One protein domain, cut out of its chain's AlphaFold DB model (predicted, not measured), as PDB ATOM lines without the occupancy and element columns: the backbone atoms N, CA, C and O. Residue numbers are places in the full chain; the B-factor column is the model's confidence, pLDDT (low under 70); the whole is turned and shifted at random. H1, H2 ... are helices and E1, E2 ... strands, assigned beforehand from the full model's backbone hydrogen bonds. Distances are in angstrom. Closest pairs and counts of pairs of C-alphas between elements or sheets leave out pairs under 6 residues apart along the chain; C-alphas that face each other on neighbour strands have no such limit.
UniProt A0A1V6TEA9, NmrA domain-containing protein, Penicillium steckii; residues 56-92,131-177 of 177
ATOM      1  N   TYR A  56      11.258  16.840   9.044       91.19
ATOM      2  CA  TYR A  56      11.457  15.740   8.096       91.19
ATOM      3  C   TYR A  56      12.627  16.034   7.172       91.19
ATOM      4  O   TYR A  56      12.774  17.153   6.684       91.19
ATOM      5  N   GLN A  57      13.427  15.018   6.861       88.81
ATOM      6  CA  GLN A  57      14.460  15.143   5.835       88.81
ATOM      7  C   GLN A  57      13.844  15.492   4.470       88.81
ATOM      8  O   GLN A  57      14.416  16.268   3.712       88.81
ATOM      9  N   GLU A  58      12.656  14.966   4.185       90.06
ATOM     10  CA  GLU A  58      11.883  15.227   2.971       90.06
ATOM     11  C   GLU A  58      11.526  16.716   2.800       90.06
ATOM     12  O   GLU A  58      11.270  17.158   1.686       90.06
ATOM     13  N   ASN A  59      11.599  17.539   3.855       87.06
ATOM     14  CA  ASN A  59      11.408  18.984   3.713       87.06
ATOM     15  C   ASN A  59      12.465  19.631   2.797       87.06
ATOM     16  O   ASN A  59      12.197  20.672   2.207       87.06
ATOM     17  N   PHE A  60      13.639  19.012   2.624       86.00
ATOM     18  CA  PHE A  60      14.646  19.442   1.646       86.00
ATOM     19  C   PHE A  60      14.259  19.180   0.188       86.00
ATOM     20  O   PHE A  60      15.051  19.501  -0.690       86.00
ATOM     21  N   GLU A  61      13.105  18.572  -0.079       86.69
ATOM     22  CA  GLU A  61      12.549  18.439  -1.430       86.69
ATOM     23  C   GLU A  61      11.712  19.668  -1.812       86.69
ATOM     24  O   GLU A  61      11.458  19.904  -2.994       86.69
ATOM     25  N   TYR A  62      11.317  20.499  -0.836       85.75
ATOM     26  CA  TYR A  62      10.695  21.782  -1.135       85.75
ATOM     27  C   TYR A  62      11.738  22.742  -1.724       85.75
ATOM     28  O   TYR A  62      12.796  22.929  -1.109       85.75
ATOM     29  N   PRO A  63      11.454  23.409  -2.860       86.19
ATOM     30  CA  PRO A  63      12.424  24.277  -3.530       86.19
ATOM     31  C   PRO A  63      13.043  25.325  -2.602       86.19
ATOM     32  O   PRO A  63      14.254  25.505  -2.596       86.19
ATOM     33  N   PHE A  64      12.227  25.923  -1.735       85.19
ATOM     34  CA  PHE A  64      12.646  26.968  -0.802       85.19
ATOM     35  C   PHE A  64      13.490  26.475   0.384       85.19
ATOM     36  O   PHE A  64      14.148  27.278   1.037       85.19
ATOM     37  N   PHE A  65      13.491  25.172   0.679       86.75
ATOM     38  CA  PHE A  65      14.387  24.563   1.669       86.75
ATOM     39  C   PHE A  65      15.602  23.896   1.022       86.75
ATOM     40  O   PHE A  65      16.578  23.617   1.721       86.75
ATOM     41  N   THR A  66      15.560  23.629  -0.283       89.12
ATOM     42  CA  THR A  66      16.620  22.926  -1.006       89.12
ATOM     43  C   THR A  66      17.864  23.817  -1.123       89.12
ATOM     44  O   THR A  66      17.774  24.919  -1.658       89.12
ATOM     45  N   PRO A  67      19.047  23.362  -0.673       91.06
ATOM     46  CA  PRO A  67      20.306  24.043  -0.955       91.06
ATOM     47  C   PRO A  67      20.559  24.141  -2.462       91.06
ATOM     48  O   PRO A  67      20.525  23.129  -3.165       91.06
ATOM     49  N   LEU A  68      20.827  25.353  -2.937       91.50
ATOM     50  CA  LEU A  68      21.109  25.680  -4.332       91.50
ATOM     51  C   LEU A  68      22.592  25.486  -4.636       91.50
ATOM     52  O   LEU A  68      23.440  25.852  -3.825       91.50
ATOM     53  N   GLU A  69      22.917  24.932  -5.802       91.38
ATOM     54  CA  GLU A  69      24.303  24.802  -6.256       91.38
ATOM     55  C   GLU A  69      24.820  26.124  -6.827       91.38
ATOM     56  O   GLU A  69      24.168  26.748  -7.664       91.38
ATOM     57  N   ILE A  70      26.010  26.534  -6.393       89.75
ATOM     58  CA  ILE A  70      26.745  27.653  -6.969       89.75
ATOM     59  C   ILE A  70      27.510  27.151  -8.204       89.75
ATOM     60  O   ILE A  70      28.347  26.245  -8.084       89.75
ATOM     61  N   PRO A  71      27.264  27.728  -9.397       86.56
ATOM     62  CA  PRO A  71      27.970  27.334 -10.608       86.56
ATOM     63  C   PRO A  71      29.492  27.470 -10.474       86.56
ATOM     64  O   PRO A  71      30.004  28.454  -9.948       86.56
ATOM     65  N   GLY A  72      30.227  26.487 -10.998       83.56
ATOM     66  CA  GLY A  72      31.681  26.560 -11.179       83.56
ATOM     67  C   GLY A  72      32.542  26.142  -9.982       83.56
ATOM     68  O   GLY A  72      33.709  25.826 -10.187       83.56
ATOM     69  N   ASN A  73      32.001  26.070  -8.762       81.56
ATOM     70  CA  ASN A  73      32.771  25.643  -7.583       81.56
ATOM     71  C   ASN A  73      32.142  24.479  -6.801       81.56
ATOM     72  O   ASN A  73      32.764  23.964  -5.871       81.56
ATOM     73  N   GLY A  74      30.929  24.050  -7.176       82.00
ATOM     74  CA  GLY A  74      30.245  22.939  -6.526       82.00
ATOM     75  C   GLY A  74      30.030  23.180  -5.033       82.00
ATOM     76  O   GLY A  74      30.191  22.270  -4.224       82.00
ATOM     77  N   GLN A  75      29.754  24.416  -4.638       90.69
ATOM     78  CA  GLN A  75      29.307  24.731  -3.289       90.69
ATOM     79  C   GLN A  75      27.787  24.801  -3.260       90.69
ATOM     80  O   GLN A  75      27.153  25.122  -4.263       90.69
ATOM     81  N   TYR A  76      27.200  24.530  -2.100       93.31
ATOM     82  CA  TYR A  76      25.783  24.756  -1.865       93.31
ATOM     83  C   TYR A  76      25.553  26.025  -1.049       93.31
ATOM     84  O   TYR A  76      26.309  26.346  -0.134       93.31
ATOM     85  N   ILE A  77      24.459  26.718  -1.337       93.06
ATOM     86  CA  ILE A  77      23.947  27.816  -0.526       93.06
ATOM     87  C   ILE A  77      22.508  27.516  -0.121       93.06
ATOM     88  O   ILE A  77      21.704  27.073  -0.936       93.06
ATOM     89  N   GLN A  78      22.170  27.745   1.143       92.06
ATOM     90  CA  GLN A  78      20.788  27.705   1.609       92.06
ATOM     91  C   GLN A  78      20.375  29.111   2.033       92.06
ATOM     92  O   GLN A  78      21.025  29.715   2.885       92.06
ATOM     93  N   LEU A  79      19.309  29.614   1.409       90.56
ATOM     94  CA  LEU A  79      18.784  30.961   1.604       90.56
ATOM     95  C   LEU A  79      17.468  30.876   2.372       90.56
ATOM     96  O   LEU A  79      16.446  30.509   1.793       90.56
ATOM     97  N   LEU A  80      17.479  31.200   3.663       88.25
ATOM     98  CA  LEU A  80      16.267  31.180   4.483       88.25
ATOM     99  C   LEU A  80      16.132  32.463   5.311       88.25
ATOM    100  O   LEU A  80      17.144  32.993   5.774       88.25
ATOM    101  N   PRO A  81      14.903  32.926   5.605       86.88
ATOM    102  CA  PRO A  81      14.680  34.086   6.458       86.88
ATOM    103  C   PRO A  81      14.688  33.735   7.951       86.88
ATOM    104  O   PRO A  81      13.954  34.323   8.748       86.88
ATOM    105  N   ILE A  82      15.501  32.745   8.338       83.44
ATOM    106  CA  ILE A  82      15.604  32.252   9.713       83.44
ATOM    107  C   ILE A  82      16.913  32.774  10.306       83.44
ATOM    108  O   ILE A  82      17.988  32.372   9.846       83.44
ATOM    109  N   PRO A  83      16.867  33.617  11.348       81.00
ATOM    110  CA  PRO A  83      18.084  34.006  12.028       81.00
ATOM    111  C   PRO A  83      18.797  32.813  12.644       81.00
ATOM    112  O   PRO A  83      18.151  31.942  13.241       81.00
ATOM    113  N   LYS A  84      20.135  32.791  12.562       74.19
ATOM    114  CA  LYS A  84      20.987  31.742  13.173       74.19
ATOM    115  C   LYS A  84      20.861  31.654  14.702       74.19
ATOM    116  O   LYS A  84      21.375  30.720  15.306       74.19
ATOM    117  N   THR A  85      20.180  32.617  15.315       70.31
ATOM    118  CA  THR A  85      19.962  32.743  16.760       70.31
ATOM    119  C   THR A  85      18.595  32.240  17.238       70.31
ATOM    120  O   THR A  85      18.381  32.153  18.443       70.31
ATOM    121  N   THR A  86      17.659  31.918  16.339       68.31
ATOM    122  CA  THR A  86      16.320  31.432  16.729       68.31
ATOM    123  C   THR A  86      16.349  30.018  17.315       68.31
ATOM    124  O   THR A  86      17.265  29.232  17.071       68.31
ATOM    125  N   SER A  87      15.311  29.644  18.066       63.06
ATOM    126  CA  SER A  87      15.161  28.270  18.569       63.06
ATOM    127  C   SER A  87      15.089  27.242  17.430       63.06
ATOM    128  O   SER A  87      15.673  26.170  17.550       63.06
ATOM    129  N   LEU A  88      14.486  27.592  16.287       67.00
ATOM    130  CA  LEU A  88      14.450  26.732  15.096       67.00
ATOM    131  C   LEU A  88      15.837  26.480  14.506       67.00
ATOM    132  O   LEU A  88      16.126  25.380  14.044       67.00
ATOM    133  N   SER A  89      16.696  27.500  14.498       64.62
ATOM    134  CA  SER A  89      18.050  27.367  13.969       64.62
ATOM    135  C   SER A  89      19.026  26.788  14.984       64.62
ATOM    136  O   SER A  89      20.026  26.227  14.555       64.62
ATOM    137  N   THR A  90      18.737  26.844  16.287       65.19
ATOM    138  CA  THR A  90      19.634  26.360  17.353       65.19
ATOM    139  C   THR A  90      19.234  25.003  17.946       65.19
ATOM    140  O   THR A  90      20.095  24.292  18.456       65.19
ATOM    141  N   HIS A  91      17.956  24.618  17.874       80.25
ATOM    142  CA  HIS A  91      17.403  23.419  18.508       80.25
ATOM    143  C   HIS A  91      16.256  22.821  17.675       80.25
ATOM    144  O   HIS A  91      15.095  22.861  18.074       80.25
ATOM    145  N   LEU A  92      16.577  22.223  16.528       84.81
ATOM    146  CA  LEU A  92      15.629  21.538  15.651       84.81
ATOM    147  C   LEU A  92      15.552  20.039  15.992       84.81
ATOM    148  O   LEU A  92      16.508  19.303  15.720       84.81
ATOM    149  N   LEU A 131      19.834  24.064  12.103       82.25
ATOM    150  CA  LEU A 131      19.600  24.106  10.646       82.25
ATOM    151  C   LEU A 131      20.919  24.034   9.869       82.25
ATOM    152  O   LEU A 131      21.015  23.327   8.868       82.25
ATOM    153  N   ASP A 132      21.953  24.708  10.377       84.56
ATOM    154  CA  ASP A 132      23.291  24.662   9.795       84.56
ATOM    155  C   ASP A 132      23.892  23.251   9.879       84.56
ATOM    156  O   ASP A 132      24.330  22.716   8.869       84.56
ATOM    157  N   GLN A 133      23.822  22.570  11.028       88.19
ATOM    158  CA  GLN A 133      24.296  21.186  11.153       88.19
ATOM    159  C   GLN A 133      23.570  20.240  10.193       88.19
ATOM    160  O   GLN A 133      24.199  19.357   9.607       88.19
ATOM    161  N   LEU A 134      22.261  20.419  10.014       88.00
ATOM    162  CA  LEU A 134      21.474  19.629   9.074       88.00
ATOM    163  C   LEU A 134      21.918  19.879   7.620       88.00
ATOM    164  O   LEU A 134      22.106  18.922   6.862       88.00
ATOM    165  N   LEU A 135      22.169  21.141   7.254       89.31
ATOM    166  CA  LEU A 135      22.739  21.529   5.964       89.31
ATOM    167  C   LEU A 135      24.129  20.911   5.746       89.31
ATOM    168  O   LEU A 135      24.362  20.282   4.712       89.31
ATOM    169  N   GLN A 136      25.029  21.028   6.728       90.44
ATOM    170  CA  GLN A 136      26.383  20.472   6.658       90.44
ATOM    171  C   GLN A 136      26.362  18.947   6.517       90.44
ATOM    172  O   GLN A 136      27.111  18.387   5.714       90.44
ATOM    173  N   LYS A 137      25.473  18.251   7.242       89.25
ATOM    174  CA  LYS A 137      25.293  16.797   7.102       89.25
ATOM    175  C   LYS A 137      24.905  16.416   5.675       89.25
ATOM    176  O   LYS A 137      25.517  15.512   5.110       89.25
ATOM    177  N   ARG A 138      23.934  17.117   5.077       86.38
ATOM    178  CA  ARG A 138      23.509  16.875   3.688       86.38
ATOM    179  C   ARG A 138      24.644  17.154   2.703       86.38
ATOM    180  O   ARG A 138      24.925  16.320   1.850       86.38
ATOM    181  N   ALA A 139      25.331  18.285   2.843       89.19
ATOM    182  CA  ALA A 139      26.432  18.674   1.963       89.19
ATOM    183  C   ALA A 139      27.581  17.652   1.982       89.19
ATOM    184  O   ALA A 139      28.062  17.236   0.926       89.19
ATOM    185  N   LYS A 140      27.933  17.151   3.173       90.44
ATOM    186  CA  LYS A 140      28.960  16.119   3.360       90.44
ATOM    187  C   LYS A 140      28.635  14.816   2.626       90.44
ATOM    188  O   LYS A 140      29.544  14.217   2.059       90.44
ATOM    189  N   VAL A 141      27.367  14.394   2.589       87.94
ATOM    190  CA  VAL A 141      26.935  13.196   1.833       87.94
ATOM    191  C   VAL A 141      27.198  13.354   0.333       87.94
ATOM    192  O   VAL A 141      27.525  12.380  -0.337       87.94
ATOM    193  N   HIS A 142      27.118  14.579  -0.185       85.75
ATOM    194  CA  HIS A 142      27.414  14.884  -1.583       85.75
ATOM    195  C   HIS A 142      28.895  15.208  -1.844       85.75
ATOM    196  O   HIS A 142      29.250  15.474  -2.989       85.75
ATOM    197  N   GLY A 143      29.762  15.197  -0.822       89.00
ATOM    198  CA  GLY A 143      31.166  15.607  -0.956       89.00
ATOM    199  C   GLY A 143      31.334  17.101  -1.251       89.00
ATOM    200  O   GLY A 143      32.270  17.497  -1.942       89.00
ATOM    201  N   ARG A 144      30.395  17.929  -0.780       89.81
ATOM    202  CA  ARG A 144      30.275  19.356  -1.108       89.81
ATOM    203  C   ARG A 144      30.346  20.197   0.168       89.81
ATOM    204  O   ARG A 144      29.977  19.731   1.245       89.81
ATOM    205  N   ASN A 145      30.774  21.449   0.035       90.88
ATOM    206  CA  ASN A 145      30.665  22.447   1.103       90.88
ATOM    207  C   ASN A 145      29.324  23.171   1.000       90.88
ATOM    208  O   ASN A 145      28.804  23.334  -0.105       90.88
ATOM    209  N   ALA A 146      28.781  23.630   2.127       93.38
ATOM    210  CA  ALA A 146      27.543  24.394   2.138       93.38
ATOM    211  C   ALA A 146      27.601  25.620   3.046       93.38
ATOM    212  O   ALA A 146      28.232  25.603   4.103       93.38
ATOM    213  N   HIS A 147      26.885  26.664   2.641       91.50
ATOM    214  CA  HIS A 147      26.776  27.916   3.370       91.50
ATOM    215  C   HIS A 147      25.315  28.225   3.675       91.50
ATOM    216  O   HIS A 147      24.492  28.369   2.772       91.50
ATOM    217  N   TYR A 148      25.001  28.362   4.960       90.31
ATOM    218  CA  TYR A 148      23.739  28.944   5.388       90.31
ATOM    219  C   TYR A 148      23.835  30.470   5.348       90.31
ATOM    220  O   TYR A 148      24.663  31.056   6.064       90.31
ATOM    221  N   VAL A 149      22.957  31.102   4.570       90.94
ATOM    222  CA  VAL A 149      22.841  32.556   4.457       90.94
ATOM    223  C   VAL A 149      21.437  32.972   4.878       90.94
ATOM    224  O   VAL A 149      20.435  32.590   4.275       90.94
ATOM    225  N   GLU A 150      21.390  33.757   5.949       90.12
ATOM    226  CA  GLU A 150      20.174  34.436   6.375       90.12
ATOM    227  C   GLU A 150      19.861  35.561   5.385       90.12
ATOM    228  O   GLU A 150      20.736  36.370   5.071       90.12
ATOM    229  N   ILE A 151      18.625  35.603   4.897       90.12
ATOM    230  CA  ILE A 151      18.111  36.680   4.042       90.12
ATOM    231  C   ILE A 151      16.888  37.323   4.690       90.12
ATOM    232  O   ILE A 151      16.239  36.719   5.538       90.12
ATOM    233  N   ASP A 152      16.542  38.548   4.313       88.38
ATOM    234  CA  ASP A 152      15.314  39.162   4.811       88.38
ATOM    235  C   ASP A 152      14.056  38.527   4.168       88.38
ATOM    236  O   ASP A 152      14.113  37.837   3.142       88.38
ATOM    237  N   GLN A 153      12.893  38.747   4.789       83.25
ATOM    238  CA  GLN A 153      11.623  38.191   4.306       83.25
ATOM    239  C   GLN A 153      11.228  38.723   2.922       83.25
ATOM    240  O   GLN A 153      10.627  37.985   2.144       83.25
ATOM    241  N   GLN A 154      11.537  39.983   2.602       86.88
ATOM    242  CA  GLN A 154      11.188  40.585   1.315       86.88
ATOM    243  C   GLN A 154      11.992  39.938   0.184       86.88
ATOM    244  O   GLN A 154      11.420  39.557  -0.837       86.88
ATOM    245  N   THR A 155      13.288  39.719   0.403       90.25
ATOM    246  CA  THR A 155      14.172  38.969  -0.491       90.25
ATOM    247  C   THR A 155      13.668  37.538  -0.670       90.25
ATOM    248  O   THR A 155      13.545  37.068  -1.798       90.25
ATOM    249  N   PHE A 156      13.293  36.847   0.412       87.94
ATOM    250  CA  PHE A 156      12.761  35.485   0.311       87.94
ATOM    251  C   PHE A 156      11.457  35.413  -0.499       87.94
ATOM    252  O   PHE A 156      11.329  34.542  -1.357       87.94
ATOM    253  N   LYS A 157      10.519  36.349  -0.289       85.25
ATOM    254  CA  LYS A 157       9.276  36.459  -1.078       85.25
ATOM    255  C   LYS A 157       9.538  36.764  -2.555       85.25
ATOM    256  O   LYS A 157       8.770  36.338  -3.404       85.25
ATOM    257  N   GLY A 158      10.598  37.511  -2.863       87.12
ATOM    258  CA  GLY A 158      11.004  37.781  -4.243       87.12
ATOM    259  C   GLY A 158      11.620  36.568  -4.947       87.12
ATOM    260  O   GLY A 158      11.488  36.435  -6.160       87.12
ATOM    261  N   LEU A 159      12.283  35.681  -4.195       86.94
ATOM    262  CA  LEU A 159      12.949  34.487  -4.728       86.94
ATOM    263  C   LEU A 159      12.006  33.287  -4.897       86.94
ATOM    264  O   LEU A 159      12.211  32.472  -5.797       86.94
ATOM    265  N   TRP A 160      10.992  33.156  -4.039       83.38
ATOM    266  CA  TRP A 160      10.127  31.977  -3.978       83.38
ATOM    267  C   TRP A 160       8.656  32.330  -4.198       83.38
ATOM    268  O   TRP A 160       8.205  33.420  -3.864       83.38
ATOM    269  N   SER A 161       7.882  31.391  -4.753       70.50
ATOM    270  CA  SER A 161       6.446  31.589  -4.990       70.50
ATOM    271  C   SER A 161       5.673  31.856  -3.689       70.50
ATOM    272  O   SER A 161       6.136  31.511  -2.599       70.50
ATOM    273  N   GLU A 162       4.446  32.389  -3.795       68.31
ATOM    274  CA  GLU A 162       3.566  32.639  -2.636       68.31
ATOM    275  C   GLU A 162       3.420  31.432  -1.690       68.31
ATOM    276  O   GLU A 162       3.175  31.602  -0.496       68.31
ATOM    277  N   LEU A 163       3.562  30.208  -2.210       63.75
ATOM    278  CA  LEU A 163       3.495  28.984  -1.416       63.75
ATOM    279  C   LEU A 163       4.651  28.886  -0.405       63.75
ATOM    280  O   LEU A 163       4.427  28.479   0.733       63.75
ATOM    281  N   GLY A 164       5.865  29.287  -0.796       65.31
ATOM    282  CA  GLY A 164       7.025  29.317   0.098       65.31
ATOM    283  C   GLY A 164       6.848  30.336   1.223       65.31
ATOM    284  O   GLY A 164       7.104  30.020   2.386       65.31
ATOM    285  N   ASP A 165       6.332  31.525   0.900       69.44
ATOM    286  CA  ASP A 165       6.038  32.578   1.880       69.44
ATOM    287  C   ASP A 165       4.976  32.137   2.900       69.44
ATOM    288  O   ASP A 165       5.201  32.206   4.108       69.44
ATOM    289  N   LYS A 166       3.848  31.593   2.426       68.94
ATOM    290  CA  LYS A 166       2.736  31.149   3.284       68.94
ATOM    291  C   LYS A 166       3.114  29.997   4.224       68.94
ATOM    292  O   LYS A 166       2.484  29.846   5.267       68.94
ATOM    293  N   MET A 167       4.128  29.195   3.890       69.31
ATOM    294  CA  MET A 167       4.604  28.101   4.744       69.31
ATOM    295  C   MET A 167       5.684  28.538   5.740       69.31
ATOM    296  O   MET A 167       5.624  28.156   6.910       69.31
ATOM    297  N   ILE A 168       6.678  29.306   5.290       69.88
ATOM    298  CA  ILE A 168       7.862  29.650   6.088       69.88
ATOM    299  C   ILE A 168       7.610  30.845   6.999       69.88
ATOM    300  O   ILE A 168       7.993  30.797   8.166       69.88
ATOM    301  N   THR A 169       6.955  31.896   6.508       69.31
ATOM    302  CA  THR A 169       6.804  33.155   7.251       69.31
ATOM    303  C   THR A 169       6.070  32.964   8.584       69.31
ATOM    304  O   THR A 169       6.619  33.375   9.609       69.31
ATOM    305  N   PRO A 170       4.943  32.226   8.651       70.31
ATOM    306  CA  PRO A 170       4.296  31.945   9.932       70.31
ATOM    307  C   PRO A 170       5.149  31.054  10.849       70.31
ATOM    308  O   PRO A 170       5.169  31.234  12.062       70.31
ATOM    309  N   MET A 171       5.911  30.098  10.300       68.19
ATOM    310  CA  MET A 171       6.814  29.287  11.126       68.19
ATOM    311  C   MET A 171       7.975  30.110  11.691       68.19
ATOM    312  O   MET A 171       8.447  29.815  12.783       68.19
ATOM    313  N   LEU A 172       8.434  31.148  10.996       65.44
ATOM    314  CA  LEU A 172       9.492  32.030  11.486       65.44
ATOM    315  C   LEU A 172       9.057  32.881  12.663       65.44
ATOM    316  O   LEU A 172       9.800  32.999  13.635       65.44
ATOM    317  N   GLU A 173       7.866  33.462  12.575       67.19
ATOM    318  CA  GLU A 173       7.315  34.279  13.649       67.19
ATOM    319  C   GLU A 173       7.159  33.450  14.933       67.19
ATOM    320  O   GLU A 173       7.449  33.950  16.017       67.19
ATOM    321  N   PHE A 174       6.845  32.152  14.813       68.44
ATOM    322  CA  PHE A 174       6.674  31.261  15.967       68.44
ATOM    323  C   PHE A 174       7.970  31.075  16.754       68.44
ATOM    324  O   PHE A 174       7.959  30.998  17.976       68.44
ATOM    325  N   HIS A 175       9.105  31.015  16.060       61.44
ATOM    326  CA  HIS A 175      10.403  30.772  16.692       61.44
ATOM    327  C   HIS A 175      11.125  32.061  17.113       61.44
ATOM    328  O   HIS A 175      12.256  31.990  17.604       61.44
ATOM    329  N   ARG A 176      10.498  33.229  16.904       58.38
ATOM    330  CA  ARG A 176      10.956  34.530  17.417       58.38
ATOM    331  C   ARG A 176      10.290  34.918  18.745       58.38
ATOM    332  O   ARG A 176      10.859  35.750  19.446       58.38
ATOM    333  N   SER A 177       9.110  34.367  19.054       48.97
ATOM    334  CA  SER A 177       8.315  34.641  20.269       48.97
ATOM    335  C   SER A 177       8.663  33.736  21.444       48.97
ATOM    336  O   SER A 177       8.531  34.200  22.597       48.97
TER     337      SER A 177
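What this domain is: This is residues 56 to 92 and 131 to 177 of the 177 residues of the protein "NmrA domain-containing protein" of Penicillium steckii (UniProt A0A1V6TEA9). A small three-stranded sheet forms a wall with helix H3 laid along one of its faces, and a helical hairpin, H4 and H5, is set at the end of the wall where E2 and E3 finish. Two short helices complete the picture: H2 touches H3, and H1 lies off to one side, apart from the other helices. The printed part has 84 residues, with five named helices and three named strands in the order H1 E1 E2 H2 H3 E3 H4 H5. The mixed sheet has the order E1 E2 E3, and the class is mixed, helices and strands. The whole is compact, with a radius of gyration of the C-alphas of 12.7 A and spans of 36 by 27 by 21 A.

Where its parts are: H1 is residues 57 to 61, with C-alpha 57 at (14.460, 15.143, 5.835). E1 is residues 68 to 70, and E2 is residues 75 to 80, 16.5 A long. H2 is residues 87 to 90. After the cut, H3 takes residues 131 to 141, 15.8 A long, with C-alpha 131 at (19.600, 24.106, 10.646). E3 is residues 145 to 150, 16.8 A long. H4 is residues 153 to 159. H5 is residues 162 to 174, 18.9 A long, with C-alpha 174 at (6.674, 31.261, 15.967).

How they stand to each other: E1 and E2 form a hairpin of antiparallel neighbours, with N 68 and O 77 2.8 A apart, within hydrogen-bond range. E2 and E3 are parallel, at 21 degrees, with N 78 and O 147 2.9 A apart and N 149 and O 78 2.9 A apart, both within range. H3 is on this sheet in two layers, a helix on one face of a sheet, at a height of 8.5 A. It lies over E3 and only just not over E2, on which 2 of its C-alphas fall. On the local plane it stands at 20 degrees to E3, along the strands; the closest C-alphas are those of Ala 139 and Asn 145, 5.7 A apart. H2 touches H3, the closest C-alphas being those of Ser 89 and Leu 131, 4.9 A apart. H4 only grazes the sheet; the C-alphas of Leu 80 in E2 and Phe 156, the closest, are 6.9 A apart. H4 and H5 form a helical hairpin: they touch at a shallow tilt of 24 degrees, opposite ways, and the closest C-alphas, those of Lys 157 and Asp 165, are 5.9 A apart. H5 does so with residues 164 to 169 alone. H2 and H5 are near each other, with 5 pairs of C-alphas within 10 A. H3 and H4 have every O i to N i+4 pair within hydrogen-bond range, H5 has 7 of 9, H1 has 0 of 1 but 2 of 2 O i to N i+3 pairs, and H2 is too short for an O i to N i+4 pair.

The domain as a whole: The two C-alphas farthest apart, those of Gly 72 and Ser 177, are 40.0 A apart. Residues 93 to 130 are not printed, and C-alphas 92 and 131 are 6.9 A apart across the cut. Of the links that are printed whole, none is long. The mean pLDDT of the printed part is 81.8; residues 86 to 90, 162 to 169 and 171 to 177 are under 70.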